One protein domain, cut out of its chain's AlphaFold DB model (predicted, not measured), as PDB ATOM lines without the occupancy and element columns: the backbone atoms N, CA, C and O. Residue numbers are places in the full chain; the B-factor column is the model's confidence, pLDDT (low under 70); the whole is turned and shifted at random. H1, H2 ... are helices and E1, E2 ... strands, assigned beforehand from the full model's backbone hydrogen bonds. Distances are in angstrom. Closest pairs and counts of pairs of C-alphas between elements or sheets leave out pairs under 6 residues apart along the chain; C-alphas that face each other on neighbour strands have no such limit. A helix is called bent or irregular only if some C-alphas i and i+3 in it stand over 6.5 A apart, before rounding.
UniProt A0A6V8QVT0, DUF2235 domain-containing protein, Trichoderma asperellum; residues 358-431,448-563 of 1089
ATOM      1  N   VAL A 358     172.461 150.293 138.761       67.19
ATOM      2  CA  VAL A 358     171.560 150.597 139.881       67.19
ATOM      3  C   VAL A 358     172.118 149.950 141.144       67.19
ATOM      4  O   VAL A 358     172.365 148.745 141.163       67.19
ATOM      5  N   LEU A 359     172.320 150.746 142.191       68.38
ATOM      6  CA  LEU A 359     172.665 150.272 143.528       68.38
ATOM      7  C   LEU A 359     171.438 150.421 144.431       68.38
ATOM      8  O   LEU A 359     171.030 151.541 144.743       68.38
ATOM      9  N   ASP A 360     170.885 149.289 144.865       65.50
ATOM     10  CA  ASP A 360     169.778 149.234 145.819       65.50
ATOM     11  C   ASP A 360     170.334 149.209 147.244       65.50
ATOM     12  O   ASP A 360     170.613 148.156 147.824       65.50
ATOM     13  N   LEU A 361     170.515 150.395 147.821       63.72
ATOM     14  CA  LEU A 361     171.002 150.519 149.189       63.72
ATOM     15  C   LEU A 361     169.846 150.371 150.176       63.72
ATOM     16  O   LEU A 361     169.003 151.261 150.300       63.72
ATOM     17  N   ASN A 362     169.846 149.247 150.894       63.03
ATOM     18  CA  ASN A 362     168.980 148.999 152.041       63.03
ATOM     19  C   ASN A 362     169.534 149.774 153.249       63.03
ATOM     20  O   ASN A 362     170.451 149.311 153.928       63.03
ATOM     21  N   TRP A 363     169.059 151.003 153.437       66.31
ATOM     22  CA  TRP A 363     169.592 151.965 154.395       66.31
ATOM     23  C   TRP A 363     168.743 151.981 155.670       66.31
ATOM     24  O   TRP A 363     167.642 152.529 155.682       66.31
ATOM     25  N   ARG A 364     169.308 151.468 156.768       62.62
ATOM     26  CA  ARG A 364     168.708 151.453 158.114       62.62
ATOM     27  C   ARG A 364     169.266 152.540 159.045       62.62
ATOM     28  O   ARG A 364     169.120 152.444 160.260       62.62
ATOM     29  N   GLY A 365     169.934 153.562 158.497       58.03
ATOM     30  CA  GLY A 365     170.455 154.697 159.272       58.03
ATOM     31  C   GLY A 365     169.387 155.336 160.167       58.03
ATOM     32  O   GLY A 365     168.224 155.374 159.757       58.03
ATOM     33  N   PRO A 366     169.753 155.846 161.359       53.34
ATOM     34  CA  PRO A 366     168.780 156.324 162.336       53.34
ATOM     35  C   PRO A 366     167.965 157.490 161.770       53.34
ATOM     36  O   PRO A 366     168.460 158.239 160.924       53.34
ATOM     37  N   ASP A 367     166.751 157.696 162.288       52.38
ATOM     38  CA  ASP A 367     165.945 158.865 161.932       52.38
ATOM     39  C   ASP A 367     166.736 160.159 162.186       52.38
ATOM     40  O   ASP A 367     167.024 160.559 163.320       52.38
ATOM     41  N   PHE A 368     167.119 160.813 161.087       51.66
ATOM     42  CA  PHE A 368     168.122 161.882 161.069       51.66
ATOM     43  C   PHE A 368     167.695 163.165 161.798       51.66
ATOM     44  O   PHE A 368     168.529 164.039 162.048       51.66
ATOM     45  N   SER A 369     166.425 163.265 162.202       43.62
ATOM     46  CA  SER A 369     165.851 164.392 162.944       43.62
ATOM     47  C   SER A 369     166.638 164.738 164.217       43.62
ATOM     48  O   SER A 369     166.852 165.917 164.493       43.62
ATOM     49  N   ASN A 370     167.158 163.736 164.937       46.28
ATOM     50  CA  ASN A 370     167.997 163.929 166.129       46.28
ATOM     51  C   ASN A 370     169.502 164.112 165.829       46.28
ATOM     52  O   ASN A 370     170.271 164.441 166.733       46.28
ATOM     53  N   TYR A 371     169.948 163.909 164.585       54.09
ATOM     54  CA  TYR A 371     171.371 163.937 164.214       54.09
ATOM     55  C   TYR A 371     171.848 165.254 163.590       54.09
ATOM     56  O   TYR A 371     173.052 165.503 163.580       54.09
ATOM     57  N   HIS A 372     170.945 166.145 163.166       47.00
ATOM     58  CA  HIS A 372     171.293 167.459 162.594       47.00
ATOM     59  C   HIS A 372     172.101 168.398 163.520       47.00
ATOM     60  O   HIS A 372     172.594 169.423 163.057       47.00
ATOM     61  N   GLN A 373     172.255 168.071 164.809       51.38
ATOM     62  CA  GLN A 373     173.087 168.825 165.760       51.38
ATOM     63  C   GLN A 373     174.503 168.251 165.962       51.38
ATOM     64  O   GLN A 373     175.309 168.878 166.650       51.38
ATOM     65  N   ARG A 374     174.830 167.069 165.418       53.81
ATOM     66  CA  ARG A 374     176.137 166.419 165.625       53.81
ATOM     67  C   ARG A 374     177.076 166.674 164.447       53.81
ATOM     68  O   ARG A 374     176.772 166.307 163.319       53.81
ATOM     69  N   ASP A 375     178.245 167.247 164.731       64.38
ATOM     70  CA  ASP A 375     179.327 167.382 163.752       64.38
ATOM     71  C   ASP A 375     179.933 166.001 163.449       64.38
ATOM     72  O   ASP A 375     180.629 165.415 164.283       64.38
ATOM     73  N   TRP A 376     179.682 165.467 162.249       67.50
ATOM     74  CA  TRP A 376     180.203 164.157 161.837       67.50
ATOM     75  C   TRP A 376     181.732 164.093 161.782       67.50
ATOM     76  O   TRP A 376     182.290 162.996 161.767       67.50
ATOM     77  N   LYS A 377     182.432 165.236 161.834       65.94
ATOM     78  CA  LYS A 377     183.892 165.273 162.007       65.94
ATOM     79  C   LYS A 377     184.365 164.618 163.302       65.94
ATOM     80  O   LYS A 377     185.526 164.235 163.360       65.94
ATOM     81  N   GLY A 378     183.491 164.470 164.302       66.25
ATOM     82  CA  GLY A 378     183.763 163.737 165.541       66.25
ATOM     83  C   GLY A 378     183.298 162.275 165.555       66.25
ATOM     84  O   GLY A 378     183.493 161.605 166.564       66.25
ATOM     85  N   VAL A 379     182.668 161.756 164.490       75.25
ATOM     86  CA  VAL A 379     182.239 160.345 164.451       75.25
ATOM     87  C   VAL A 379     183.444 159.468 164.143       75.25
ATOM     88  O   VAL A 379     183.949 159.468 163.020       75.25
ATOM     89  N   LEU A 380     183.900 158.735 165.160       81.12
ATOM     90  CA  LEU A 380     184.979 157.762 165.063       81.12
ATOM     91  C   LEU A 380     184.465 156.449 164.454       81.12
ATOM     92  O   LEU A 380     183.578 155.803 165.007       81.12
ATOM     93  N   THR A 381     185.062 156.046 163.341       85.19
ATOM     94  CA  THR A 381     184.895 154.738 162.702       85.19
ATOM     95  C   THR A 381     186.121 153.879 162.946       85.19
ATOM     96  O   THR A 381     187.251 154.350 162.799       85.19
ATOM     97  N   ILE A 382     185.896 152.607 163.261       89.12
ATOM     98  CA  ILE A 382     186.934 151.579 163.318       89.12
ATOM     99  C   ILE A 382     186.893 150.844 161.979       89.12
ATOM    100  O   ILE A 382     185.814 150.445 161.560       89.12
ATOM    101  N   THR A 383     188.026 150.659 161.306       88.19
ATOM    102  CA  THR A 383     188.091 149.933 160.024       88.19
ATOM    103  C   THR A 383     189.056 148.755 160.126       88.19
ATOM    104  O   THR A 383     190.164 148.950 160.617       88.19
ATOM    105  N   ASP A 384     188.687 147.552 159.673       86.38
ATOM    106  CA  ASP A 384     189.649 146.438 159.536       86.38
ATOM    107  C   ASP A 384     190.549 146.682 158.323       86.38
ATOM    108  O   ASP A 384     190.132 146.466 157.185       86.38
ATOM    109  N   ALA A 385     191.782 147.125 158.567       81.00
ATOM    110  CA  ALA A 385     192.775 147.468 157.549       81.00
ATOM    111  C   ALA A 385     193.509 146.251 156.961       81.00
ATOM    112  O   ALA A 385     194.400 146.396 156.124       81.00
ATOM    113  N   SER A 386     193.167 145.046 157.415       72.69
ATOM    114  CA  SER A 386     193.985 143.852 157.221       72.69
ATOM    115  C   SER A 386     193.242 142.643 156.658       72.69
ATOM    116  O   SER A 386     193.886 141.626 156.413       72.69
ATOM    117  N   HIS A 387     191.926 142.749 156.434       70.44
ATOM    118  CA  HIS A 387     191.062 141.668 155.941       70.44
ATOM    119  C   HIS A 387     191.257 140.358 156.738       70.44
ATOM    120  O   HIS A 387     191.649 139.335 156.177       70.44
ATOM    121  N   GLY A 388     191.022 140.405 158.055       66.75
ATOM    122  CA  GLY A 388     191.261 139.271 158.969       66.75
ATOM    123  C   GLY A 388     192.688 139.180 159.536       66.75
ATOM    124  O   GLY A 388     193.021 138.266 160.282       66.75
ATOM    125  N   GLY A 389     193.564 140.145 159.247       68.94
ATOM    126  CA  GLY A 389     194.901 140.226 159.856       68.94
ATOM    127  C   GLY A 389     194.941 140.818 161.275       68.94
ATOM    128  O   GLY A 389     196.030 141.001 161.811       68.94
ATOM    129  N   GLY A 390     193.795 141.140 161.886       76.62
ATOM    130  CA  GLY A 390     193.701 141.644 163.264       76.62
ATOM    131  C   GLY A 390     194.220 143.072 163.501       76.62
ATOM    132  O   GLY A 390     194.380 143.470 164.659       76.62
ATOM    133  N   HIS A 391     194.490 143.847 162.445       82.69
ATOM    134  CA  HIS A 391     194.874 145.261 162.523       82.69
ATOM    135  C   HIS A 391     193.687 146.155 162.146       82.69
ATOM    136  O   HIS A 391     193.179 146.128 161.024       82.69
ATOM    137  N   TYR A 392     193.243 146.948 163.116       85.12
ATOM    138  CA  TYR A 392     192.104 147.850 163.008       85.12
ATOM    139  C   TYR A 392     192.587 149.290 163.103       85.12
ATOM    140  O   TYR A 392     193.502 149.587 163.865       85.12
ATOM    141  N   ILE A 393     191.952 150.207 162.382       86.12
ATOM    142  CA  ILE A 393     192.309 151.624 162.394       86.12
ATOM    143  C   ILE A 393     191.097 152.442 162.830       86.12
ATOM    144  O   ILE A 393     190.063 152.430 162.163       86.12
ATOM    145  N   ALA A 394     191.233 153.183 163.929       87.88
ATOM    146  CA  ALA A 394     190.278 154.212 164.310       87.88
ATOM    147  C   ALA A 394     190.659 155.549 163.659       87.88
ATOM    148  O   ALA A 394     191.757 156.082 163.862       87.88
ATOM    149  N   ARG A 395     189.721 156.106 162.895       87.31
ATOM    150  CA  ARG A 395     189.764 157.456 162.317       87.31
ATOM    151  C   ARG A 395     188.382 158.075 162.431       87.31
ATOM    152  O   ARG A 395     187.390 157.357 162.505       87.31
ATOM    153  N   THR A 396     188.288 159.398 162.398       86.50
ATOM    154  CA  THR A 396     186.993 160.030 162.130       86.50
ATOM    155  C   THR A 396     186.623 159.831 160.659       86.50
ATOM    156  O   THR A 396     187.521 159.726 159.819       86.50
ATOM    157  N   ILE A 397     185.328 159.792 160.329       87.19
ATOM    158  CA  ILE A 397     184.859 159.572 158.944       87.19
ATOM    159  C   ILE A 397     185.568 160.502 157.931       87.19
ATOM    160  O   ILE A 397     186.083 159.993 156.934       87.19
ATOM    161  N   PRO A 398     185.699 161.827 158.162       88.81
ATOM    162  CA  PRO A 398     186.421 162.694 157.229       88.81
ATOM    163  C   PRO A 398     187.921 162.409 157.158       88.81
ATOM    164  O   PRO A 398     188.493 162.532 156.082       88.81
ATOM    165  N   ASN A 399     188.562 162.018 158.266       88.25
ATOM    166  CA  ASN A 399     189.990 161.692 158.260       88.25
ATOM    167  C   ASN A 399     190.252 160.415 157.457       88.25
ATOM    168  O   ASN A 399     191.161 160.413 156.637       88.25
ATOM    169  N   PHE A 400     189.428 159.372 157.623       89.56
ATOM    170  CA  PHE A 400     189.508 158.155 156.807       89.56
ATOM    171  C   PHE A 400     189.338 158.480 155.317       89.56
ATOM    172  O   PHE A 400     190.168 158.124 154.482       89.56
ATOM    173  N   LEU A 401     188.287 159.227 154.977       89.94
ATOM    174  CA  LEU A 401     187.992 159.573 153.589       89.94
ATOM    175  C   LEU A 401     189.054 160.486 152.961       89.94
ATOM    176  O   LEU A 401     189.364 160.316 151.786       89.94
ATOM    177  N   ALA A 402     189.656 161.398 153.726       90.88
ATOM    178  CA  ALA A 402     190.779 162.208 153.261       90.88
ATOM    179  C   ALA A 402     192.074 161.388 153.099       90.88
ATOM    180  O   ALA A 402     192.798 161.599 152.130       90.88
ATOM    181  N   GLU A 403     192.357 160.452 154.014       88.44
ATOM    182  CA  GLU A 403     193.558 159.598 154.003       88.44
ATOM    183  C   GLU A 403     193.554 158.626 152.809       88.44
ATOM    184  O   GLU A 403     194.576 158.491 152.138       88.44
ATOM    185  N   PHE A 404     192.407 158.008 152.487       87.75
ATOM    186  CA  PHE A 404     192.316 156.956 151.457       87.75
ATOM    187  C   PHE A 404     191.693 157.394 150.124       87.75
ATOM    188  O   PHE A 404     191.968 156.780 149.093       87.75
ATOM    189  N   TYR A 405     190.888 158.460 150.112       89.69
ATOM    190  CA  TYR A 405     190.182 158.943 148.916       89.69
ATOM    191  C   TYR A 405     190.393 160.442 148.631       89.69
ATOM    192  O   TYR A 405     189.807 160.973 147.684       89.69
ATOM    193  N   GLY A 406     191.222 161.139 149.417       92.19
ATOM    194  CA  GLY A 406     191.542 162.554 149.218       92.19
ATOM    195  C   GLY A 406     190.307 163.459 149.154       92.19
ATOM    196  O   GLY A 406     189.334 163.295 149.895       92.19
ATOM    197  N   GLU A 407     190.328 164.425 148.233       91.06
ATOM    198  CA  GLU A 407     189.210 165.357 148.032       91.06
ATOM    199  C   GLU A 407     187.929 164.668 147.533       91.06
ATOM    200  O   GLU A 407     186.835 165.124 147.870       91.06
ATOM    201  N   MET A 408     188.027 163.545 146.800       94.19
ATOM    202  CA  MET A 408     186.846 162.779 146.381       94.19
ATOM    203  C   MET A 408     186.074 162.261 147.593       94.19
ATOM    204  O   MET A 408     184.855 162.408 147.637       94.19
ATOM    205  N   GLY A 409     186.763 161.688 148.584       92.38
ATOM    206  CA  GLY A 409     186.119 161.160 149.787       92.38
ATOM    207  C   GLY A 409     185.373 162.239 150.575       92.38
ATOM    208  O   GLY A 409     184.232 162.038 150.986       92.38
ATOM    209  N   LEU A 410     185.986 163.417 150.729       92.62
ATOM    210  CA  LEU A 410     185.366 164.561 151.405       92.62
ATOM    211  C   LEU A 410     184.188 165.150 150.610       92.62
ATOM    212  O   LEU A 410     183.161 165.486 151.200       92.62
ATOM    213  N   SER A 411     184.311 165.238 149.282       94.50
ATOM    214  CA  SER A 411     183.228 165.664 148.386       94.50
ATOM    215  C   SER A 411     182.033 164.708 148.456       94.50
ATOM    216  O   SER A 411     180.897 165.145 148.637       94.50
ATOM    217  N   LEU A 412     182.293 163.399 148.399       93.25
ATOM    218  CA  LEU A 412     181.277 162.356 148.491       93.25
ATOM    219  C   LEU A 412     180.570 162.364 149.850       93.25
ATOM    220  O   LEU A 412     179.347 162.262 149.902       93.25
ATOM    221  N   LEU A 413     181.309 162.553 150.950       91.38
ATOM    222  CA  LEU A 413     180.710 162.738 152.273       91.38
ATOM    223  C   LEU A 413     179.785 163.962 152.297       91.38
ATOM    224  O   LEU A 413     178.675 163.874 152.822       91.38
ATOM    225  N   GLY A 414     180.214 165.080 151.702       91.19
ATOM    226  CA  GLY A 414     179.411 166.298 151.545       91.19
ATOM    227  C   GLY A 414     178.150 166.110 150.691       91.19
ATOM    228  O   GLY A 414     177.158 166.801 150.915       91.19
ATOM    229  N   TRP A 415     178.136 165.133 149.784       93.12
ATOM    230  CA  TRP A 415     176.935 164.752 149.043       93.12
ATOM    231  C   TRP A 415     176.032 163.774 149.807       93.12
ATOM    232  O   TRP A 415     174.828 163.996 149.860       93.12
ATOM    233  N   VAL A 416     176.570 162.742 150.472       88.75
ATOM    234  CA  VAL A 416     175.768 161.836 151.330       88.75
ATOM    235  C   VAL A 416     175.114 162.613 152.485       88.75
ATOM    236  O   VAL A 416     173.968 162.363 152.856       88.75
ATOM    237  N   THR A 417     175.812 163.627 152.995       85.44
ATOM    238  CA  THR A 417     175.277 164.688 153.860       85.44
ATOM    239  C   THR A 417     174.001 165.299 153.279       85.44
ATOM    240  O   THR A 417     172.943 165.269 153.913       85.44
ATOM    241  N   GLU A 418     174.088 165.850 152.065       86.81
ATOM    242  CA  GLU A 418     172.974 166.524 151.400       86.81
ATOM    243  C   GLU A 418     171.825 165.550 151.115       86.81
ATOM    244  O   GLU A 418     170.668 165.882 151.385       86.81
ATOM    245  N   LEU A 419     172.150 164.327 150.690       84.75
ATOM    246  CA  LEU A 419     171.240 163.207 150.459       84.75
ATOM    247  C   LEU A 419     170.337 162.937 151.673       84.75
ATOM    248  O   LEU A 419     169.110 162.918 151.554       84.75
ATOM    249  N   CYS A 420     170.933 162.823 152.863       77.31
ATOM    250  CA  CYS A 420     170.194 162.621 154.112       77.31
ATOM    251  C   CYS A 420     169.315 163.839 154.468       77.31
ATOM    252  O   CYS A 420     168.184 163.685 154.946       77.31
ATOM    253  N   THR A 421     169.777 165.064 154.178       80.25
ATOM    254  CA  THR A 421     168.956 166.276 154.386       80.25
ATOM    255  C   THR A 421     167.796 166.393 153.389       80.25
ATOM    256  O   THR A 421     166.731 166.902 153.738       80.25
ATOM    257  N   ALA A 422     167.962 165.923 152.149       80.62
ATOM    258  CA  ALA A 422     166.909 165.908 151.137       80.62
ATOM    259  C   ALA A 422     165.829 164.875 151.471       80.62
ATOM    260  O   ALA A 422     164.652 165.236 151.485       80.62
ATOM    261  N   LYS A 423     166.209 163.655 151.887       70.88
ATOM    262  CA  LYS A 423     165.267 162.639 152.401       70.88
ATOM    263  C   LYS A 423     164.352 163.216 153.491       70.88
ATOM    264  O   LYS A 423     163.133 163.076 153.417       70.88
ATOM    265  N   SER A 424     164.923 163.957 154.442       72.69
ATOM    266  CA  SER A 424     164.181 164.610 155.535       72.69
ATOM    267  C   SER A 424     163.217 165.712 155.046       72.69
ATOM    268  O   SER A 424     162.116 165.875 155.582       72.69
ATOM    269  N   ARG A 425     163.582 166.447 153.984       79.88
ATOM    270  CA  ARG A 425     162.703 167.428 153.319       79.88
ATOM    271  C   ARG A 425     161.556 166.762 152.548       79.88
ATOM    272  O   ARG A 425     160.440 167.271 152.585       79.88
ATOM    273  N   VAL A 426     161.792 165.628 151.888       76.50
ATOM    274  CA  VAL A 426     160.742 164.880 151.169       76.50
ATOM    275  C   VAL A 426     159.764 164.231 152.151       76.50
ATOM    276  O   VAL A 426     158.556 164.407 152.005       76.50
ATOM    277  N   ALA A 427     160.262 163.574 153.204       72.12
ATOM    278  CA  ALA A 427     159.420 162.976 154.242       72.12
ATOM    279  C   ALA A 427     158.491 164.017 154.897       72.12
ATOM    280  O   ALA A 427     157.283 163.808 154.967       72.12
ATOM    281  N   SER A 428     159.019 165.189 155.271       77.00
ATOM    282  CA  SER A 428     158.198 166.271 155.837       77.00
ATOM    283  C   SER A 428     157.188 166.866 154.843       77.00
ATOM    284  O   SER A 428     156.076 167.202 155.255       77.00
ATOM    285  N   LYS A 429     157.494 166.951 153.537       78.94
ATOM    286  CA  LYS A 429     156.492 167.307 152.508       78.94
ATOM    287  C   LYS A 429     155.335 166.302 152.471       78.94
ATOM    288  O   LYS A 429     154.184 166.730 152.460       78.94
ATOM    289  N   ILE A 430     155.631 164.999 152.489       72.81
ATOM    290  CA  ILE A 430     154.621 163.927 152.459       72.81
ATOM    291  C   ILE A 430     153.745 163.977 153.718       72.81
ATOM    292  O   ILE A 430     152.520 164.008 153.602       72.81
ATOM    293  N   THR A 431     154.343 164.079 154.911       75.00
ATOM    294  CA  THR A 431     153.594 164.191 156.178       75.00
ATOM    295  C   THR A 431     152.653 165.400 156.181       75.00
ATOM    296  O   THR A 431     151.493 165.269 156.561       75.00
ATOM    297  N   PHE A 448     161.067 154.480 154.042       51.03
ATOM    298  CA  PHE A 448     161.982 154.695 152.919       51.03
ATOM    299  C   PHE A 448     163.296 153.927 153.154       51.03
ATOM    300  O   PHE A 448     164.361 154.534 153.309       51.03
ATOM    301  N   ASP A 449     163.210 152.599 153.210       59.97
ATOM    302  CA  ASP A 449     164.324 151.688 153.510       59.97
ATOM    303  C   ASP A 449     165.273 151.510 152.319       59.97
ATOM    304  O   ASP A 449     166.412 151.083 152.479       59.97
ATOM    305  N   ARG A 450     164.822 151.855 151.106       63.78
ATOM    306  CA  ARG A 450     165.595 151.730 149.865       63.78
ATOM    307  C   ARG A 450     165.855 153.091 149.235       63.78
ATOM    308  O   ARG A 450     164.937 153.889 149.054       63.78
ATOM    309  N   VAL A 451     167.110 153.327 148.855       69.56
ATOM    310  CA  VAL A 451     167.508 154.434 147.976       69.56
ATOM    311  C   VAL A 451     168.122 153.836 146.717       69.56
ATOM    312  O   VAL A 451     169.146 153.160 146.795       69.56
ATOM    313  N   HIS A 452     167.500 154.099 145.567       76.12
ATOM    314  CA  HIS A 452     168.033 153.715 144.262       76.12
ATOM    315  C   HIS A 452     169.083 154.738 143.826       76.12
ATOM    316  O   HIS A 452     168.767 155.918 143.627       76.12
ATOM    317  N   LEU A 453     170.332 154.293 143.682       80.94
ATOM    318  CA  LEU A 453     171.416 155.112 143.147       80.94
ATOM    319  C   LEU A 453     171.781 154.655 141.738       80.94
ATOM    320  O   LEU A 453     172.103 153.493 141.515       80.94
ATOM    321  N   HIS A 454     171.753 155.593 140.803       81.75
ATOM    322  CA  HIS A 454     172.033 155.405 139.390       81.75
ATOM    323  C   HIS A 454     173.441 155.923 139.086       81.75
ATOM    324  O   HIS A 454     173.702 157.121 139.207       81.75
ATOM    325  N   LEU A 455     174.354 155.042 138.686       81.81
ATOM    326  CA  LEU A 455     175.666 155.432 138.175       81.81
ATOM    327  C   LEU A 455     175.536 155.748 136.677       81.81
ATOM    328  O   LEU A 455     175.333 154.844 135.868       81.81
ATOM    329  N   VAL A 456     175.640 157.028 136.317       84.12
ATOM    330  CA  VAL A 456     175.486 157.539 134.946       84.12
ATOM    331  C   VAL A 456     176.726 158.354 134.582       84.12
ATOM    332  O   VAL A 456     177.059 159.319 135.263       84.12
ATOM    333  N   ASP A 457     177.432 157.977 133.515       85.75
ATOM    334  CA  ASP A 457     178.684 158.614 133.077       85.75
ATOM    335  C   ASP A 457     179.752 158.712 134.186       85.75
ATOM    336  O   ASP A 457     180.287 157.687 134.614       85.75
ATOM    337  N   ARG A 458     180.106 159.919 134.641       89.81
ATOM    338  CA  ARG A 458     180.999 160.156 135.788       89.81
ATOM    339  C   ARG A 458     180.214 160.609 137.022       89.81
ATOM    340  O   ARG A 458     180.752 161.351 137.831       89.81
ATOM    341  N   SER A 459     178.957 160.208 137.164       91.38
ATOM    342  CA  SER A 459     178.057 160.792 138.155       91.38
ATOM    343  C   SER A 459     177.230 159.736 138.876       91.38
ATOM    344  O   SER A 459     176.776 158.766 138.275       91.38
ATOM    345  N   ILE A 460     176.998 159.947 140.167       91.69
ATOM    346  CA  ILE A 460     176.055 159.168 140.970       91.69
ATOM    347  C   ILE A 460     174.800 160.021 141.146       91.69
ATOM    348  O   ILE A 460     174.876 161.156 141.615       91.69
ATOM    349  N   MET A 461     173.648 159.494 140.739       90.44
ATOM    350  CA  MET A 461     172.349 160.148 140.868       90.44
ATOM    351  C   MET A 461     171.451 159.368 141.821       90.44
ATOM    352  O   MET A 461     171.191 158.189 141.608       90.44
ATOM    353  N   ALA A 462     170.943 160.030 142.854       87.44
ATOM    354  CA  ALA A 462     169.920 159.490 143.736       87.44
ATOM    355  C   ALA A 462     168.546 160.037 143.351       87.44
ATOM    356  O   ALA A 462     168.404 161.252 143.199       87.44
ATOM    357  N   CYS A 463     167.544 159.167 143.231       80.75
ATOM    358  CA  CYS A 463     166.196 159.533 142.794       80.75
ATOM    359  C   CYS A 463     165.178 159.362 143.936       80.75
ATOM    360  O   CYS A 463     165.071 158.286 144.521       80.75
ATOM    361  N   PHE A 464     164.402 160.411 144.226       78.38
ATOM    362  CA  PHE A 464     163.376 160.459 145.274       78.38
ATOM    363  C   PHE A 464     162.058 160.994 144.694       78.38
ATOM    364  O   PHE A 464     161.708 162.165 144.853       78.38
ATOM    365  N   GLY A 465     161.329 160.135 143.979       77.75
ATOM    366  CA  GLY A 465     160.163 160.564 143.204       77.75
ATOM    367  C   GLY A 465     160.587 161.483 142.057       77.75
ATOM    368  O   GLY A 465     161.329 161.056 141.178       77.75
ATOM    369  N   GLU A 466     160.130 162.738 142.072       75.38
ATOM    370  CA  GLU A 466     160.505 163.757 141.075       75.38
ATOM    371  C   GLU A 466     161.809 164.505 141.413       75.38
ATOM    372  O   GLU A 466     162.403 165.133 140.536       75.38
ATOM    373  N   GLU A 467     162.279 164.460 142.666       78.75
ATOM    374  CA  GLU A 467     163.543 165.095 143.058       78.75
ATOM    375  C   GLU A 467     164.724 164.155 142.780       78.75
ATOM    376  O   GLU A 467     164.660 162.955 143.051       78.75
ATOM    377  N   SER A 468     165.833 164.696 142.267       87.06
ATOM    378  CA  SER A 468     167.084 163.945 142.123       87.06
ATOM    379  C   SER A 468     168.287 164.747 142.606       87.06
ATOM    380  O   SER A 468     168.349 165.966 142.444       87.06
ATOM    381  N   LEU A 469     169.246 164.049 143.214       91.00
ATOM    382  CA  LEU A 469     170.518 164.601 143.668       91.00
ATOM    383  C   LEU A 469     171.655 163.956 142.887       91.00
ATOM    384  O   LEU A 469     171.809 162.738 142.915       91.00
ATOM    385  N   ARG A 470     172.468 164.777 142.223       93.56
ATOM    386  CA  ARG A 470     173.613 164.350 141.415       93.56
ATOM    387  C   ARG A 470     174.919 164.714 142.112       93.56
ATOM    388  O   ARG A 470     175.066 165.838 142.582       93.56
ATOM    389  N   TRP A 471     175.866 163.787 142.112       95.75
ATOM    390  CA  TRP A 471     177.255 164.017 142.488       95.75
ATOM    391  C   TRP A 471     178.170 163.604 141.348       95.75
ATOM    392  O   TRP A 471     178.052 162.492 140.838       95.75
ATOM    393  N   ASP A 472     179.066 164.498 140.945       94.88
ATOM    394  CA  ASP A 472     180.023 164.256 139.872       94.88
ATOM    395  C   ASP A 472     181.366 163.796 140.459       94.88
ATOM    396  O   ASP A 472     181.955 164.465 141.309       94.88
ATOM    397  N   ILE A 473     181.850 162.643 139.995       93.94
ATOM    398  CA  ILE A 473     183.109 162.014 140.402       93.94
ATOM    399  C   ILE A 473     184.271 162.894 139.911       93.94
ATOM    400  O   ILE A 473     184.473 162.982 138.686       93.94
ATOM    401  N   PRO A 474     185.072 163.491 140.819       93.75
ATOM    402  CA  PRO A 474     186.158 164.399 140.462       93.75
ATOM    403  C   PRO A 474     187.136 163.798 139.451       93.75
ATOM    404  O   PRO A 474     187.345 162.580 139.404       93.75
ATOM    405  N   GLU A 475     187.744 164.650 138.626       90.19
ATOM    406  CA  GLU A 475     188.757 164.221 137.661       90.19
ATOM    407  C   GLU A 475     189.941 163.534 138.365       90.19
ATOM    408  O   GLU A 475     190.299 163.861 139.494       90.19
ATOM    409  N   GLY A 476     190.528 162.531 137.707       89.06
ATOM    410  CA  GLY A 476     191.585 161.685 138.277       89.06
ATOM    411  C   GLY A 476     191.098 160.446 139.043       89.06
ATOM    412  O   GLY A 476     191.849 159.480 139.127       89.06
ATOM    413  N   PHE A 477     189.846 160.411 139.514       89.19
ATOM    414  CA  PHE A 477     189.280 159.240 140.203       89.19
ATOM    415  C   PHE A 477     188.462 158.339 139.267       89.19
ATOM    416  O   PHE A 477     187.846 158.812 138.301       89.19
ATOM    417  N   GLY A 478     188.459 157.033 139.551       88.06
ATOM    418  CA  GLY A 478     187.696 156.020 138.815       88.06
ATOM    419  C   GLY A 478     186.324 155.715 139.431       88.06
ATOM    420  O   GLY A 478     186.131 155.841 140.640       88.06
ATOM    421  N   ARG A 479     185.376 155.230 138.610       85.38
ATOM    422  CA  ARG A 479     184.032 154.800 139.060       85.38
ATOM    423  C   ARG A 479     184.090 153.794 140.215       85.38
ATOM    424  O   ARG A 479     183.345 153.930 141.178       85.38
ATOM    425  N   LYS A 480     185.007 152.824 140.131       83.00
ATOM    426  CA  LYS A 480     185.224 151.779 141.146       83.00
ATOM    427  C   LYS A 480     185.563 152.381 142.510       83.00
ATOM    428  O   LYS A 480     184.858 152.113 143.472       83.00
ATOM    429  N   GLN A 481     186.529 153.304 142.564       84.88
ATOM    430  CA  GLN A 481     186.914 154.017 143.792       84.88
ATOM    431  C   GLN A 481     185.757 154.839 144.382       84.88
ATOM    432  O   GLN A 481     185.582 154.867 145.597       84.88
ATOM    433  N   ALA A 482     184.954 155.481 143.532       88.44
ATOM    434  CA  ALA A 482     183.803 156.272 143.952       88.44
ATOM    435  C   ALA A 482     182.678 155.412 144.563       88.44
ATOM    436  O   ALA A 482     182.168 155.733 145.635       88.44
ATOM    437  N   VAL A 483     182.329 154.290 143.922       86.38
ATOM    438  CA  VAL A 483     181.363 153.311 144.456       86.38
ATOM    439  C   VAL A 483     181.908 152.656 145.730       86.38
ATOM    440  O   VAL A 483     181.198 152.557 146.723       86.38
ATOM    441  N   SER A 484     183.185 152.279 145.737       84.62
ATOM    442  CA  SER A 484     183.922 151.727 146.881       84.62
ATOM    443  C   SER A 484     183.847 152.646 148.114       84.62
ATOM    444  O   SER A 484     183.410 152.211 149.182       84.62
ATOM    445  N   ALA A 485     184.138 153.943 147.949       88.31
ATOM    446  CA  ALA A 485     183.996 154.946 149.005       88.31
ATOM    447  C   ALA A 485     182.536 155.128 149.460       88.31
ATOM    448  O   ALA A 485     182.268 155.224 150.656       88.31
ATOM    449  N   LEU A 486     181.578 155.140 148.528       88.81
ATOM    450  CA  LEU A 486     180.150 155.276 148.833       88.81
ATOM    451  C   LEU A 486     179.637 154.105 149.680       88.81
ATOM    452  O   LEU A 486     178.965 154.324 150.683       88.81
ATOM    453  N   LEU A 487     179.979 152.870 149.310       85.56
ATOM    454  CA  LEU A 487     179.588 151.673 150.053       85.56
ATOM    455  C   LEU A 487     180.214 151.631 151.446       85.56
ATOM    456  O   LEU A 487     179.553 151.201 152.391       85.56
ATOM    457  N   TRP A 488     181.449 152.116 151.589       88.69
ATOM    458  CA  TRP A 488     182.088 152.271 152.892       88.69
ATOM    459  C   TRP A 488     181.365 153.297 153.766       88.69
ATOM    460  O   TRP A 488     181.051 153.005 154.916       88.69
ATOM    461  N   ILE A 489     181.029 154.468 153.212       87.56
ATOM    462  CA  ILE A 489     180.256 155.508 153.910       87.56
ATOM    463  C   ILE A 489     178.891 154.960 154.350       87.56
ATOM    464  O   ILE A 489     178.460 155.189 155.477       87.56
ATOM    465  N   VAL A 490     178.221 154.204 153.479       84.44
ATOM    466  CA  VAL A 490     176.921 153.587 153.770       84.44
ATOM    467  C   VAL A 490     177.028 152.561 154.895       84.44
ATOM    468  O   VAL A 490     176.187 152.582 155.791       84.44
ATOM    469  N   ALA A 491     178.064 151.720 154.899       83.81
ATOM    470  CA  ALA A 491     178.341 150.787 155.989       83.81
ATOM    471  C   ALA A 491     178.669 151.522 157.305       83.81
ATOM    472  O   ALA A 491     178.064 151.235 158.335       83.81
ATOM    473  N   ALA A 492     179.545 152.529 157.266       83.19
ATOM    474  CA  ALA A 492     179.926 153.350 158.420       83.19
ATOM    475  C   ALA A 492     178.741 154.061 159.102       83.19
ATOM    476  O   ALA A 492     178.810 154.375 160.292       83.19
ATOM    477  N   PHE A 493     177.659 154.312 158.360       79.38
ATOM    478  CA  PHE A 493     176.443 154.952 158.855       79.38
ATOM    479  C   PHE A 493     175.282 153.990 159.173       79.38
ATOM    480  O   PHE A 493     174.225 154.474 159.584       79.38
ATOM    481  N   GLN A 494     175.438 152.664 159.039       76.88
ATOM    482  CA  GLN A 494     174.421 151.738 159.557       76.88
ATOM    483  C   GLN A 494     174.526 151.646 161.091       76.88
ATOM    484  O   GLN A 494     175.560 151.206 161.602       76.88
ATOM    485  N   PRO A 495     173.479 152.010 161.852       66.69
ATOM    486  CA  PRO A 495     173.336 151.566 163.221       66.69
ATOM    487  C   PRO A 495     172.959 150.077 163.191       66.69
ATOM    488  O   PRO A 495     172.229 149.640 162.292       66.69
ATOM    489  N   PRO A 496     173.396 149.282 164.171       64.38
ATOM    490  CA  PRO A 496     172.716 148.039 164.471       64.38
ATOM    491  C   PRO A 496     171.362 148.355 165.130       64.38
ATOM    492  O   PRO A 496     171.008 149.509 165.389       64.38
ATOM    493  N   GLU A 497     170.578 147.318 165.397       65.56
ATOM    494  CA  GLU A 497     169.221 147.462 165.924       65.56
ATOM    495  C   GLU A 497     169.231 148.137 167.313       65.56
ATOM    496  O   GLU A 497     170.174 147.976 168.088       65.56
ATOM    497  N   VAL A 498     168.196 148.936 167.607       53.59
ATOM    498  CA  VAL A 498     168.208 150.058 168.582       53.59
ATOM    499  C   VAL A 498     168.572 149.676 170.032       53.59
ATOM    500  O   VAL A 498     168.936 150.542 170.828       53.59
ATOM    501  N   GLU A 499     168.533 148.390 170.380       60.97
ATOM    502  CA  GLU A 499     168.836 147.867 171.721       60.97
ATOM    503  C   GLU A 499     170.189 147.137 171.821       60.97
ATOM    504  O   GLU A 499     170.612 146.721 172.903       60.97
ATOM    505  N   SER A 500     170.891 146.973 170.700       62.75
ATOM    506  CA  SER A 500     172.071 146.117 170.604       62.75
ATOM    507  C   SER A 500     173.338 146.800 171.152       62.75
ATOM    508  O   SER A 500     173.849 147.790 170.628       62.75
ATOM    509  N   ARG A 501     173.858 146.265 172.264       73.38
ATOM    510  CA  ARG A 501     175.142 146.673 172.862       73.38
ATOM    511  C   ARG A 501     176.284 145.800 172.352       73.38
ATOM    512  O   ARG A 501     176.073 144.631 172.044       73.38
ATOM    513  N   GLY A 502     177.501 146.341 172.368       78.88
ATOM    514  CA  GLY A 502     178.711 145.639 171.940       78.88
ATOM    515  C   GLY A 502     179.251 146.129 170.599       78.88
ATOM    516  O   GLY A 502     178.949 147.234 170.150       78.88
ATOM    517  N   LEU A 503     180.104 145.318 169.979       82.69
ATOM    518  CA  LEU A 503     180.727 145.651 168.704       82.69
ATOM    519  C   LEU A 503     180.030 144.946 167.550       82.69
ATOM    520  O   LEU A 503     179.619 143.794 167.679       82.69
ATOM    521  N   PHE A 504     179.969 145.621 166.407       84.56
ATOM    522  CA  PHE A 504     179.308 145.118 165.206       84.56
ATOM    523  C   PHE A 504     180.215 145.281 164.000       84.56
ATOM    524  O   PHE A 504     180.790 146.348 163.801       84.56
ATOM    525  N   LYS A 505     180.364 144.237 163.189       86.25
ATOM    526  CA  LYS A 505     181.092 144.305 161.930       86.25
ATOM    527  C   LYS A 505     180.092 144.716 160.867       86.25
ATOM    528  O   LYS A 505     179.042 144.084 160.743       86.25
ATOM    529  N   VAL A 506     180.406 145.777 160.133       84.12
ATOM    530  CA  VAL A 506     179.547 146.289 159.067       84.12
ATOM    531  C   VAL A 506     180.314 146.282 157.757       84.12
ATOM    532  O   VAL A 506     181.393 146.859 157.645       84.12
ATOM    533  N   GLY A 507     179.760 145.625 156.747       83.62
ATOM    534  CA  GLY A 507     180.401 145.517 155.443       83.62
ATOM    535  C   GLY A 507     179.388 145.484 154.313       83.62
ATOM    536  O   GLY A 507     178.222 145.140 154.497       83.62
ATOM    537  N   CYS A 508     179.854 145.820 153.115       77.44
ATOM    538  CA  CYS A 508     179.087 145.698 151.881       77.44
ATOM    539  C   CYS A 508     179.702 144.562 151.061       77.44
ATOM    540  O   CYS A 508     180.786 144.714 150.496       77.44
ATOM    541  N   ARG A 509     179.030 143.407 151.001       70.94
ATOM    542  CA  ARG A 509     179.485 142.303 150.146       70.94
ATOM    543  C   ARG A 509     179.142 142.628 148.702       70.94
ATOM    544  O   ARG A 509     177.978 142.812 148.372       70.94
ATOM    545  N   ILE A 510     180.145 142.652 147.836       63.34
ATOM    546  CA  ILE A 510     179.934 142.695 146.389       63.34
ATOM    547  C   ILE A 510     180.207 141.289 145.863       63.34
ATOM    548  O   ILE A 510     181.333 140.799 145.989       63.34
ATOM    549  N   GLY A 511     179.167 140.646 145.340       61.56
ATOM    550  CA  GLY A 511     179.231 139.326 144.714       61.56
ATOM    551  C   GLY A 511     178.795 139.382 143.253       61.56
ATOM    552  O   GLY A 511     178.461 140.447 142.739       61.56
ATOM    553  N   ASP A 512     178.728 138.222 142.606       48.31
ATOM    554  CA  ASP A 512     178.498 138.085 141.154       48.31
ATOM    555  C   ASP A 512     177.055 138.448 140.704       48.31
ATOM    556  O   ASP A 512     176.683 138.343 139.533       48.31
ATOM    557  N   GLY A 513     176.216 138.865 141.661       53.56
ATOM    558  CA  GLY A 513     174.881 139.443 141.467       53.56
ATOM    559  C   GLY A 513     174.799 140.942 141.792       53.56
ATOM    560  O   GLY A 513     173.699 141.484 141.843       53.56
ATOM    561  N   GLY A 514     175.933 141.609 142.032       58.41
ATOM    562  CA  GLY A 514     176.020 143.025 142.394       58.41
ATOM    563  C   GLY A 514     176.316 143.283 143.874       58.41
ATOM    564  O   GLY A 514     176.844 142.437 144.601       58.41
ATOM    565  N   VAL A 515     176.004 144.502 144.319       58.72
ATOM    566  CA  VAL A 515     176.168 144.916 145.719       58.72
ATOM    567  C   VAL A 515     175.035 144.320 146.550       58.72
ATOM    568  O   VAL A 515     173.878 144.712 146.411       58.72
ATOM    569  N   LEU A 516     175.371 143.379 147.428       62.62
ATOM    570  CA  LEU A 516     174.445 142.843 148.420       62.62
ATOM    571  C   LEU A 516     174.178 143.899 149.501       62.62
ATOM    572  O   LEU A 516     175.009 144.776 149.746       62.62
ATOM    573  N   SER A 517     173.026 143.797 150.173       60.81
ATOM    574  CA  SER A 517     172.689 144.691 151.291       60.81
ATOM    575  C   SER A 517     173.831 144.754 152.316       60.81
ATOM    576  O   SER A 517     174.445 143.713 152.583       60.81
ATOM    577  N   PRO A 518     174.108 145.933 152.911       67.81
ATOM    578  CA  PRO A 518     175.087 146.036 153.982       67.81
ATOM    579  C   PRO A 518     174.704 145.063 155.096       67.81
ATOM    580  O   PRO A 518     173.565 145.061 155.568       67.81
ATOM    581  N   TYR A 519     175.643 144.204 155.481       78.81
ATOM    582  CA  TYR A 519     175.440 143.262 156.569       78.81
ATOM    583  C   TYR A 519     175.967 143.873 157.862       78.81
ATOM    584  O   TYR A 519     176.956 144.605 157.854       78.81
ATOM    585  N   CYS A 520     175.292 143.566 158.965       80.75
ATOM    586  CA  CYS A 520     175.696 143.934 160.309       80.75
ATOM    587  C   CYS A 520     175.679 142.651 161.140       80.75
ATOM    588  O   CYS A 520     174.629 142.024 161.280       80.75
ATOM    589  N   GLU A 521     176.839 142.223 161.627       84.31
ATOM    590  CA  GLU A 521     176.990 141.013 162.443       84.31
ATOM    591  C   GLU A 521     177.708 141.346 163.758       84.31
ATOM    592  O   GLU A 521     178.503 142.285 163.781       84.31
ATOM    593  N   PRO A 522     177.471 140.617 164.865       83.81
ATOM    594  CA  PRO A 522     178.237 140.808 166.093       83.81
ATOM    595  C   PRO A 522     179.738 140.636 165.829       83.81
ATOM    596  O   PRO A 522     180.203 139.559 165.456       83.81
ATOM    597  N   PHE A 523     180.517 141.699 166.027       84.94
ATOM    598  CA  PHE A 523     181.961 141.650 165.851       84.94
ATOM    599  C   PHE A 523     182.608 141.035 167.084       84.94
ATOM    600  O   PHE A 523     182.615 141.615 168.173       84.94
ATOM    601  N   LYS A 524     183.242 139.886 166.874       80.12
ATOM    602  CA  LYS A 524     184.226 139.335 167.793       80.12
ATOM    603  C   LYS A 524     185.588 139.410 167.101       80.12
ATOM    604  O   LYS A 524     185.738 138.783 166.055       80.12
ATOM    605  N   PRO A 525     186.570 140.162 167.629       75.12
ATOM    606  CA  PRO A 525     187.912 140.148 167.061       75.12
ATOM    607  C   PRO A 525     188.468 138.726 167.139       75.12
ATOM    608  O   PRO A 525     188.340 138.060 168.170       75.12
ATOM    609  N   GLU A 526     189.085 138.270 166.050       72.88
ATOM    610  CA  GLU A 526     189.531 136.879 165.881       72.88
ATOM    611  C   GLU A 526     190.532 136.437 166.958       72.88
ATOM    612  O   GLU A 526     190.632 135.254 167.284       72.88
ATOM    613  N   ARG A 527     191.253 137.397 167.549       69.12
ATOM    614  CA  ARG A 527     192.232 137.175 168.615       69.12
ATOM    615  C   ARG A 527     191.826 137.941 169.868       69.12
ATOM    616  O   ARG A 527     191.727 139.165 169.868       69.12
ATOM    617  N   VAL A 528     191.632 137.201 170.957       60.69
ATOM    618  CA  VAL A 528     191.229 137.750 172.265       60.69
ATOM    619  C   VAL A 528     192.324 138.647 172.860       60.69
ATOM    620  O   VAL A 528     192.040 139.627 173.537       60.69
ATOM    621  N   GLU A 529     193.594 138.358 172.583       56.56
ATOM    622  CA  GLU A 529     194.723 139.066 173.200       56.56
ATOM    623  C   GLU A 529     194.862 140.519 172.721       56.56
ATOM    624  O   GLU A 529     195.209 141.406 173.503       56.56
ATOM    625  N   SER A 530     194.519 140.796 171.458       59.59
ATOM    626  CA  SER A 530     194.490 142.151 170.900       59.59
ATOM    627  C   SER A 530     193.151 142.865 171.124       59.59
ATOM    628  O   SER A 530     193.015 144.026 170.742       59.59
ATOM    629  N   SER A 531     192.172 142.234 171.788       72.19
ATOM    630  CA  SER A 531     190.812 142.768 171.948       72.19
ATOM    631  C   SER A 531     190.609 143.706 173.141       72.19
ATOM    632  O   SER A 531     189.476 144.082 173.414       72.19
ATOM    633  N   CYS A 532     191.638 144.089 173.898       78.62
ATOM    634  CA  CYS A 532     191.446 144.939 175.088       78.62
ATOM    635  C   CYS A 532     190.790 146.304 174.772       78.62
ATOM    636  O   CYS A 532     190.005 146.815 175.569       78.62
ATOM    637  N   TRP A 533     191.027 146.851 173.574       84.62
ATOM    638  CA  TRP A 533     190.407 148.096 173.106       84.62
ATOM    639  C   TRP A 533     188.884 148.006 172.956       84.62
ATOM    640  O   TRP A 533     188.226 149.042 172.997       84.62
ATOM    641  N   THR A 534     188.301 146.809 172.811       84.00
ATOM    642  CA  THR A 534     186.846 146.658 172.633       84.00
ATOM    643  C   THR A 534     186.075 147.179 173.843       84.00
ATOM    644  O   THR A 534     185.002 147.750 173.689       84.00
ATOM    645  N   GLN A 535     186.664 147.079 175.039       83.25
ATOM    646  CA  GLN A 535     186.076 147.540 176.298       83.25
ATOM    647  C   GLN A 535     185.945 149.069 176.383       83.25
ATOM    648  O   GLN A 535     185.143 149.565 177.177       83.25
ATOM    649  N   LEU A 536     186.706 149.822 175.577       82.06
ATOM    650  CA  LEU A 536     186.626 151.286 175.516       82.06
ATOM    651  C   LEU A 536     185.291 151.784 174.949       82.06
ATOM    652  O   LEU A 536     184.940 152.943 175.152       82.06
ATOM    653  N   PHE A 537     184.548 150.918 174.260       83.44
ATOM    654  CA  PHE A 537     183.306 151.255 173.587       83.44
ATOM    655  C   PHE A 537     182.156 150.437 174.183       83.44
ATOM    656  O   PHE A 537     182.171 149.212 174.146       83.44
ATOM    657  N   ASP A 538     181.118 151.107 174.693       75.25
ATOM    658  CA  ASP A 538     179.840 150.434 174.998       75.25
ATOM    659  C   ASP A 538     179.129 149.967 173.713       75.25
ATOM    660  O   ASP A 538     178.324 149.031 173.725       75.25
ATOM    661  N   TYR A 539     179.447 150.638 172.605       77.56
ATOM    662  CA  TYR A 539     178.965 150.370 171.262       77.56
ATOM    663  C   TYR A 539     179.939 150.954 170.218       77.56
ATOM    664  O   TYR A 539     180.335 152.115 170.349       77.56
ATOM    665  N   ALA A 540     180.306 150.183 169.185       81.56
ATOM    666  CA  ALA A 540     180.965 150.700 167.977       81.56
ATOM    667  C   ALA A 540     180.803 149.769 166.757       81.56
ATOM    668  O   ALA A 540     180.722 148.546 166.894       81.56
ATOM    669  N   CYS A 541     180.828 150.361 165.557       82.75
ATOM    670  CA  CYS A 541     180.872 149.640 164.283       82.75
ATOM    671  C   CYS A 541     182.311 149.522 163.753       82.75
ATOM    672  O   CYS A 541     183.038 150.513 163.659       82.75
ATOM    673  N   VAL A 542     182.689 148.300 163.377       86.62
ATOM    674  CA  VAL A 542     183.926 147.937 162.682       86.62
ATOM    675  C   VAL A 542     183.600 147.768 161.203       86.62
ATOM    676  O   VAL A 542     183.000 146.776 160.798       86.62
ATOM    677  N   VAL A 543     183.964 148.756 160.396       88.75
ATOM    678  CA  VAL A 543     183.697 148.775 158.959       88.75
ATOM    679  C   VAL A 543     184.749 147.936 158.227       88.75
ATOM    680  O   VAL A 543     185.938 148.008 158.541       88.75
ATOM    681  N   GLU A 544     184.357 147.133 157.242       85.44
ATOM    682  CA  GLU A 544     185.345 146.482 156.370       85.44
ATOM    683  C   GLU A 544     186.073 147.510 155.499       85.44
ATOM    684  O   GLU A 544     185.440 148.376 154.892       85.44
ATOM    685  N   THR A 545     187.401 147.393 155.380       83.00
ATOM    686  CA  THR A 545     188.142 148.145 154.356       83.00
ATOM    687  C   THR A 545     187.610 147.795 152.965       83.00
ATOM    688  O   THR A 545     187.370 146.619 152.681       83.00
ATOM    689  N   PRO A 546     187.452 148.765 152.055       80.25
ATOM    690  CA  PRO A 546     187.098 148.470 150.673       80.25
ATOM    691  C   PRO A 546     188.289 147.857 149.927       80.25
ATOM    692  O   PRO A 546     189.394 148.385 149.995       80.25
ATOM    693  N   ARG A 547     188.065 146.764 149.186       73.62
ATOM    694  CA  ARG A 547     189.123 145.908 148.595       73.62
ATOM    695  C   ARG A 547     190.164 146.630 147.723       73.62
ATOM    696  O   ARG A 547     191.273 146.130 147.573       73.62
ATOM    697  N   ASP A 548     189.814 147.787 147.163       72.19
ATOM    698  CA  ASP A 548     190.706 148.614 146.336       72.19
ATOM    699  C   ASP A 548     191.741 149.413 147.157       72.19
ATOM    700  O   ASP A 548     192.702 149.941 146.596       72.19
ATOM    701  N   VAL A 549     191.544 149.540 148.474       74.19
ATOM    702  CA  VAL A 549     192.418 150.290 149.385       74.19
ATOM    703  C   VAL A 549     193.432 149.325 149.998       74.19
ATOM    704  O   VAL A 549     193.203 148.724 151.047       74.19
ATOM    705  N   SER A 550     194.575 149.158 149.332       68.25
ATOM    706  CA  SER A 550     195.668 148.345 149.865       68.25
ATOM    707  C   SER A 550     196.443 149.097 150.949       68.25
ATOM    708  O   SER A 550     197.155 150.069 150.698       68.25
ATOM    709  N   PHE A 551     196.358 148.599 152.178       73.25
ATOM    710  CA  PHE A 551     197.300 148.961 153.230       73.25
ATOM    711  C   PHE A 551     198.643 148.255 153.003       73.25
ATOM    712  O   PHE A 551     198.683 147.092 152.595       73.25
ATOM    713  N   ASP A 552     199.759 148.916 153.332       68.94
ATOM    714  CA  ASP A 552     201.047 148.225 153.485       68.94
ATOM    715  C   ASP A 552     201.045 147.452 154.816       68.94
ATOM    716  O   ASP A 552     201.535 147.907 155.852       68.94
ATOM    717  N   THR A 553     200.380 146.296 154.799       59.72
ATOM    718  CA  THR A 553     200.101 145.464 155.980       59.72
ATOM    719  C   THR A 553     201.313 144.677 156.474       59.72
ATOM    720  O   THR A 553     201.294 144.168 157.592       59.72
ATOM    721  N   LYS A 554     202.391 144.577 155.682       53.66
ATOM    722  CA  LYS A 554     203.496 143.626 155.919       53.66
ATOM    723  C   LYS A 554     204.337 143.907 157.170       53.66
ATOM    724  O   LYS A 554     205.189 143.090 157.516       53.66
ATOM    725  N   THR A 555     204.132 145.043 157.834       56.25
ATOM    726  CA  THR A 555     204.949 145.504 158.971       56.25
ATOM    727  C   THR A 555     204.150 146.034 160.165       56.25
ATOM    728  O   THR A 555     204.756 146.308 161.206       56.25
ATOM    729  N   ARG A 556     202.816 146.158 160.081       63.06
ATOM    730  CA  ARG A 556     202.003 146.736 161.168       63.06
ATOM    731  C   ARG A 556     201.719 145.724 162.297       63.06
ATOM    732  O   ARG A 556     201.784 144.513 162.064       63.06
ATOM    733  N   PRO A 557     201.544 146.178 163.551       63.34
ATOM    734  CA  PRO A 557     201.148 145.321 164.665       63.34
ATOM    735  C   PRO A 557     199.623 145.131 164.722       63.34
ATOM    736  O   PRO A 557     198.859 145.983 164.274       63.34
ATOM    737  N   GLU A 558     199.189 144.024 165.319       73.31
ATOM    738  CA  GLU A 558     197.775 143.738 165.595       73.31
ATOM    739  C   GLU A 558     197.215 144.645 166.706       73.31
ATOM    740  O   GLU A 558     197.941 145.065 167.611       73.31
ATOM    741  N   GLY A 559     195.907 144.915 166.662       79.88
ATOM    742  CA  GLY A 559     195.206 145.803 167.597       79.88
ATOM    743  C   GLY A 559     194.612 147.044 166.928       79.88
ATOM    744  O   GLY A 559     194.476 147.098 165.707       79.88
ATOM    745  N   LEU A 560     194.222 148.030 167.744       83.56
ATOM    746  CA  LEU A 560     193.596 149.274 167.289       83.56
ATOM    747  C   LEU A 560     194.626 150.402 167.141       83.56
ATOM    748  O   LEU A 560     195.081 150.983 168.126       83.56
ATOM    749  N   GLU A 561     194.946 150.751 165.901       85.56
ATOM    750  CA  GLU A 561     195.692 151.949 165.542       85.56
ATOM    751  C   GLU A 561     194.776 153.177 165.621       85.56
ATOM    752  O   GLU A 561     193.944 153.433 164.751       85.56
ATOM    753  N   VAL A 562     194.950 153.960 166.675       84.00
ATOM    754  CA  VAL A 562     194.190 155.179 166.955       84.00
ATOM    755  C   VAL A 562     195.166 156.328 167.185       84.00
ATOM    756  O   VAL A 562     196.244 156.125 167.748       84.00
ATOM    757  N   ASP A 563     194.811 157.539 166.750       84.12
ATOM    758  CA  ASP A 563     195.609 158.718 167.088       84.12
ATOM    759  C   ASP A 563     195.660 158.881 168.614       84.12
ATOM    760  O   ASP A 563     194.642 158.769 169.299       84.12
TER     761      ASP A 563
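This is residues 358 to 431 and 448 to 563 of the 1089 residues of the protein "DUF2235 domain-containing protein" of Trichoderma asperellum (UniProt A0A6V8QVT0). Two twisted sheets, one of six strands and one of four, stand toward opposite ends of the domain, with the helix H2 between them in the middle and the long bent helix H1 reaching from one to the other. The short arm H1a is over the six-stranded sheet, the long arm H1b runs along the four-stranded one, and the small helix H3 sits beside E10 at the edge of the larger sheet. The printed part has 190 residues with three named helices and ten named strands, in the order E1 E2 E3 H1 E4 E5 E6 H2 E7 E8 H3 E9 E10; the class is mixed, helices and strands. The larger sheet, in the order E8 E7 E9 E2 E3 E10, is mixed, and the smaller, E1 E4 E5 E6, is antiparallel. The whole is compact, with a radius of gyration of the C-alphas of 16.8 A and spans of 53 by 40 by 33 A.

The larger sheet, strongly twisted, runs E8, residues 519 to 522, E7, residues 502 to 507, E9, residues 539 to 544, E2, residues 380 to 384, E3, residues 391 to 396, and E10, residues 559 to 562. E7 and E8 form a hairpin, with N 505 and O 521 2.8 A apart, and so do E2 and E3, with N 381 and O 395 2.8 A apart. Parallel neighbours are E7 and E9, with N 542 and O 504 at 2.8 A, E9 and E2, with N 543 and O 382 at 2.8 A, and E3 and E10, with N 394 and O 561 at 2.8 A. H1, residues 397 to 431, was assigned as one helix by its hydrogen bonds but is bent, C-alphas 404 and 407 being 9.6 A apart; its arms are H1a, residues 397 to 404, and H1b, residues 407 to 431. H1a and H2, residues 479 to 492, are on the same face of the larger sheet, two layers, at heights of 8.0 A and 10.0 A. H1a is over E3, slantwise at 39 degrees on the local plane; H2 is over E9, along it at 11 degrees on the local plane. The closest C-alphas of H2 and E9 are those of Ala 492 and Val 543, 6.0 A apart. H1b touches H2 with residues 408 to 413 alone, at a steep tilt of 58 degrees; the closest C-alphas are those of Gly 409 and Ala 485, 6.6 A apart. The smaller sheet has E1, residues 358 to 362, and the meander E4, residues 450 to 456, E5, residues 459 to 464, and E6, residues 467 to 472, each strand the antiparallel neighbour of the one before. N 359 and O 453, N 454 and O 461, and N 460 and O 471 are each 2.8 A apart. H1b is over E5 and E6 at a height of 9.2 A. H3, residues 531 to 536, is on the larger sheet but over none of its strands. Every O i to N i+4 pair is within hydrogen-bond range in H1a, H1b and H2, but 0 of 2 in H3, where 3 of 3 O i to N i+3 pairs are.

E1 begins at C-alpha 358, (171.560, 150.597, 139.881). H1b, 36.6 A long, ends at C-alpha 431, (153.594, 164.191, 156.178). H2 is 19.8 A long and E4 18.8 A. E10 ends at C-alpha 562, (194.190, 155.179, 166.955).

The two C-alphas farthest apart are those of Thr 431 and Thr 555, 54.7 A. Residues 432 to 447 are not printed, and C-alphas 431 and 448 are 13.1 A apart across the cut. The links E1 to E2, E7 to E8 and E9 to E10 are long. The mean pLDDT of the printed part is 77.2; 53 residues are under 70, among them residues 358 to 378 and 510 to 518.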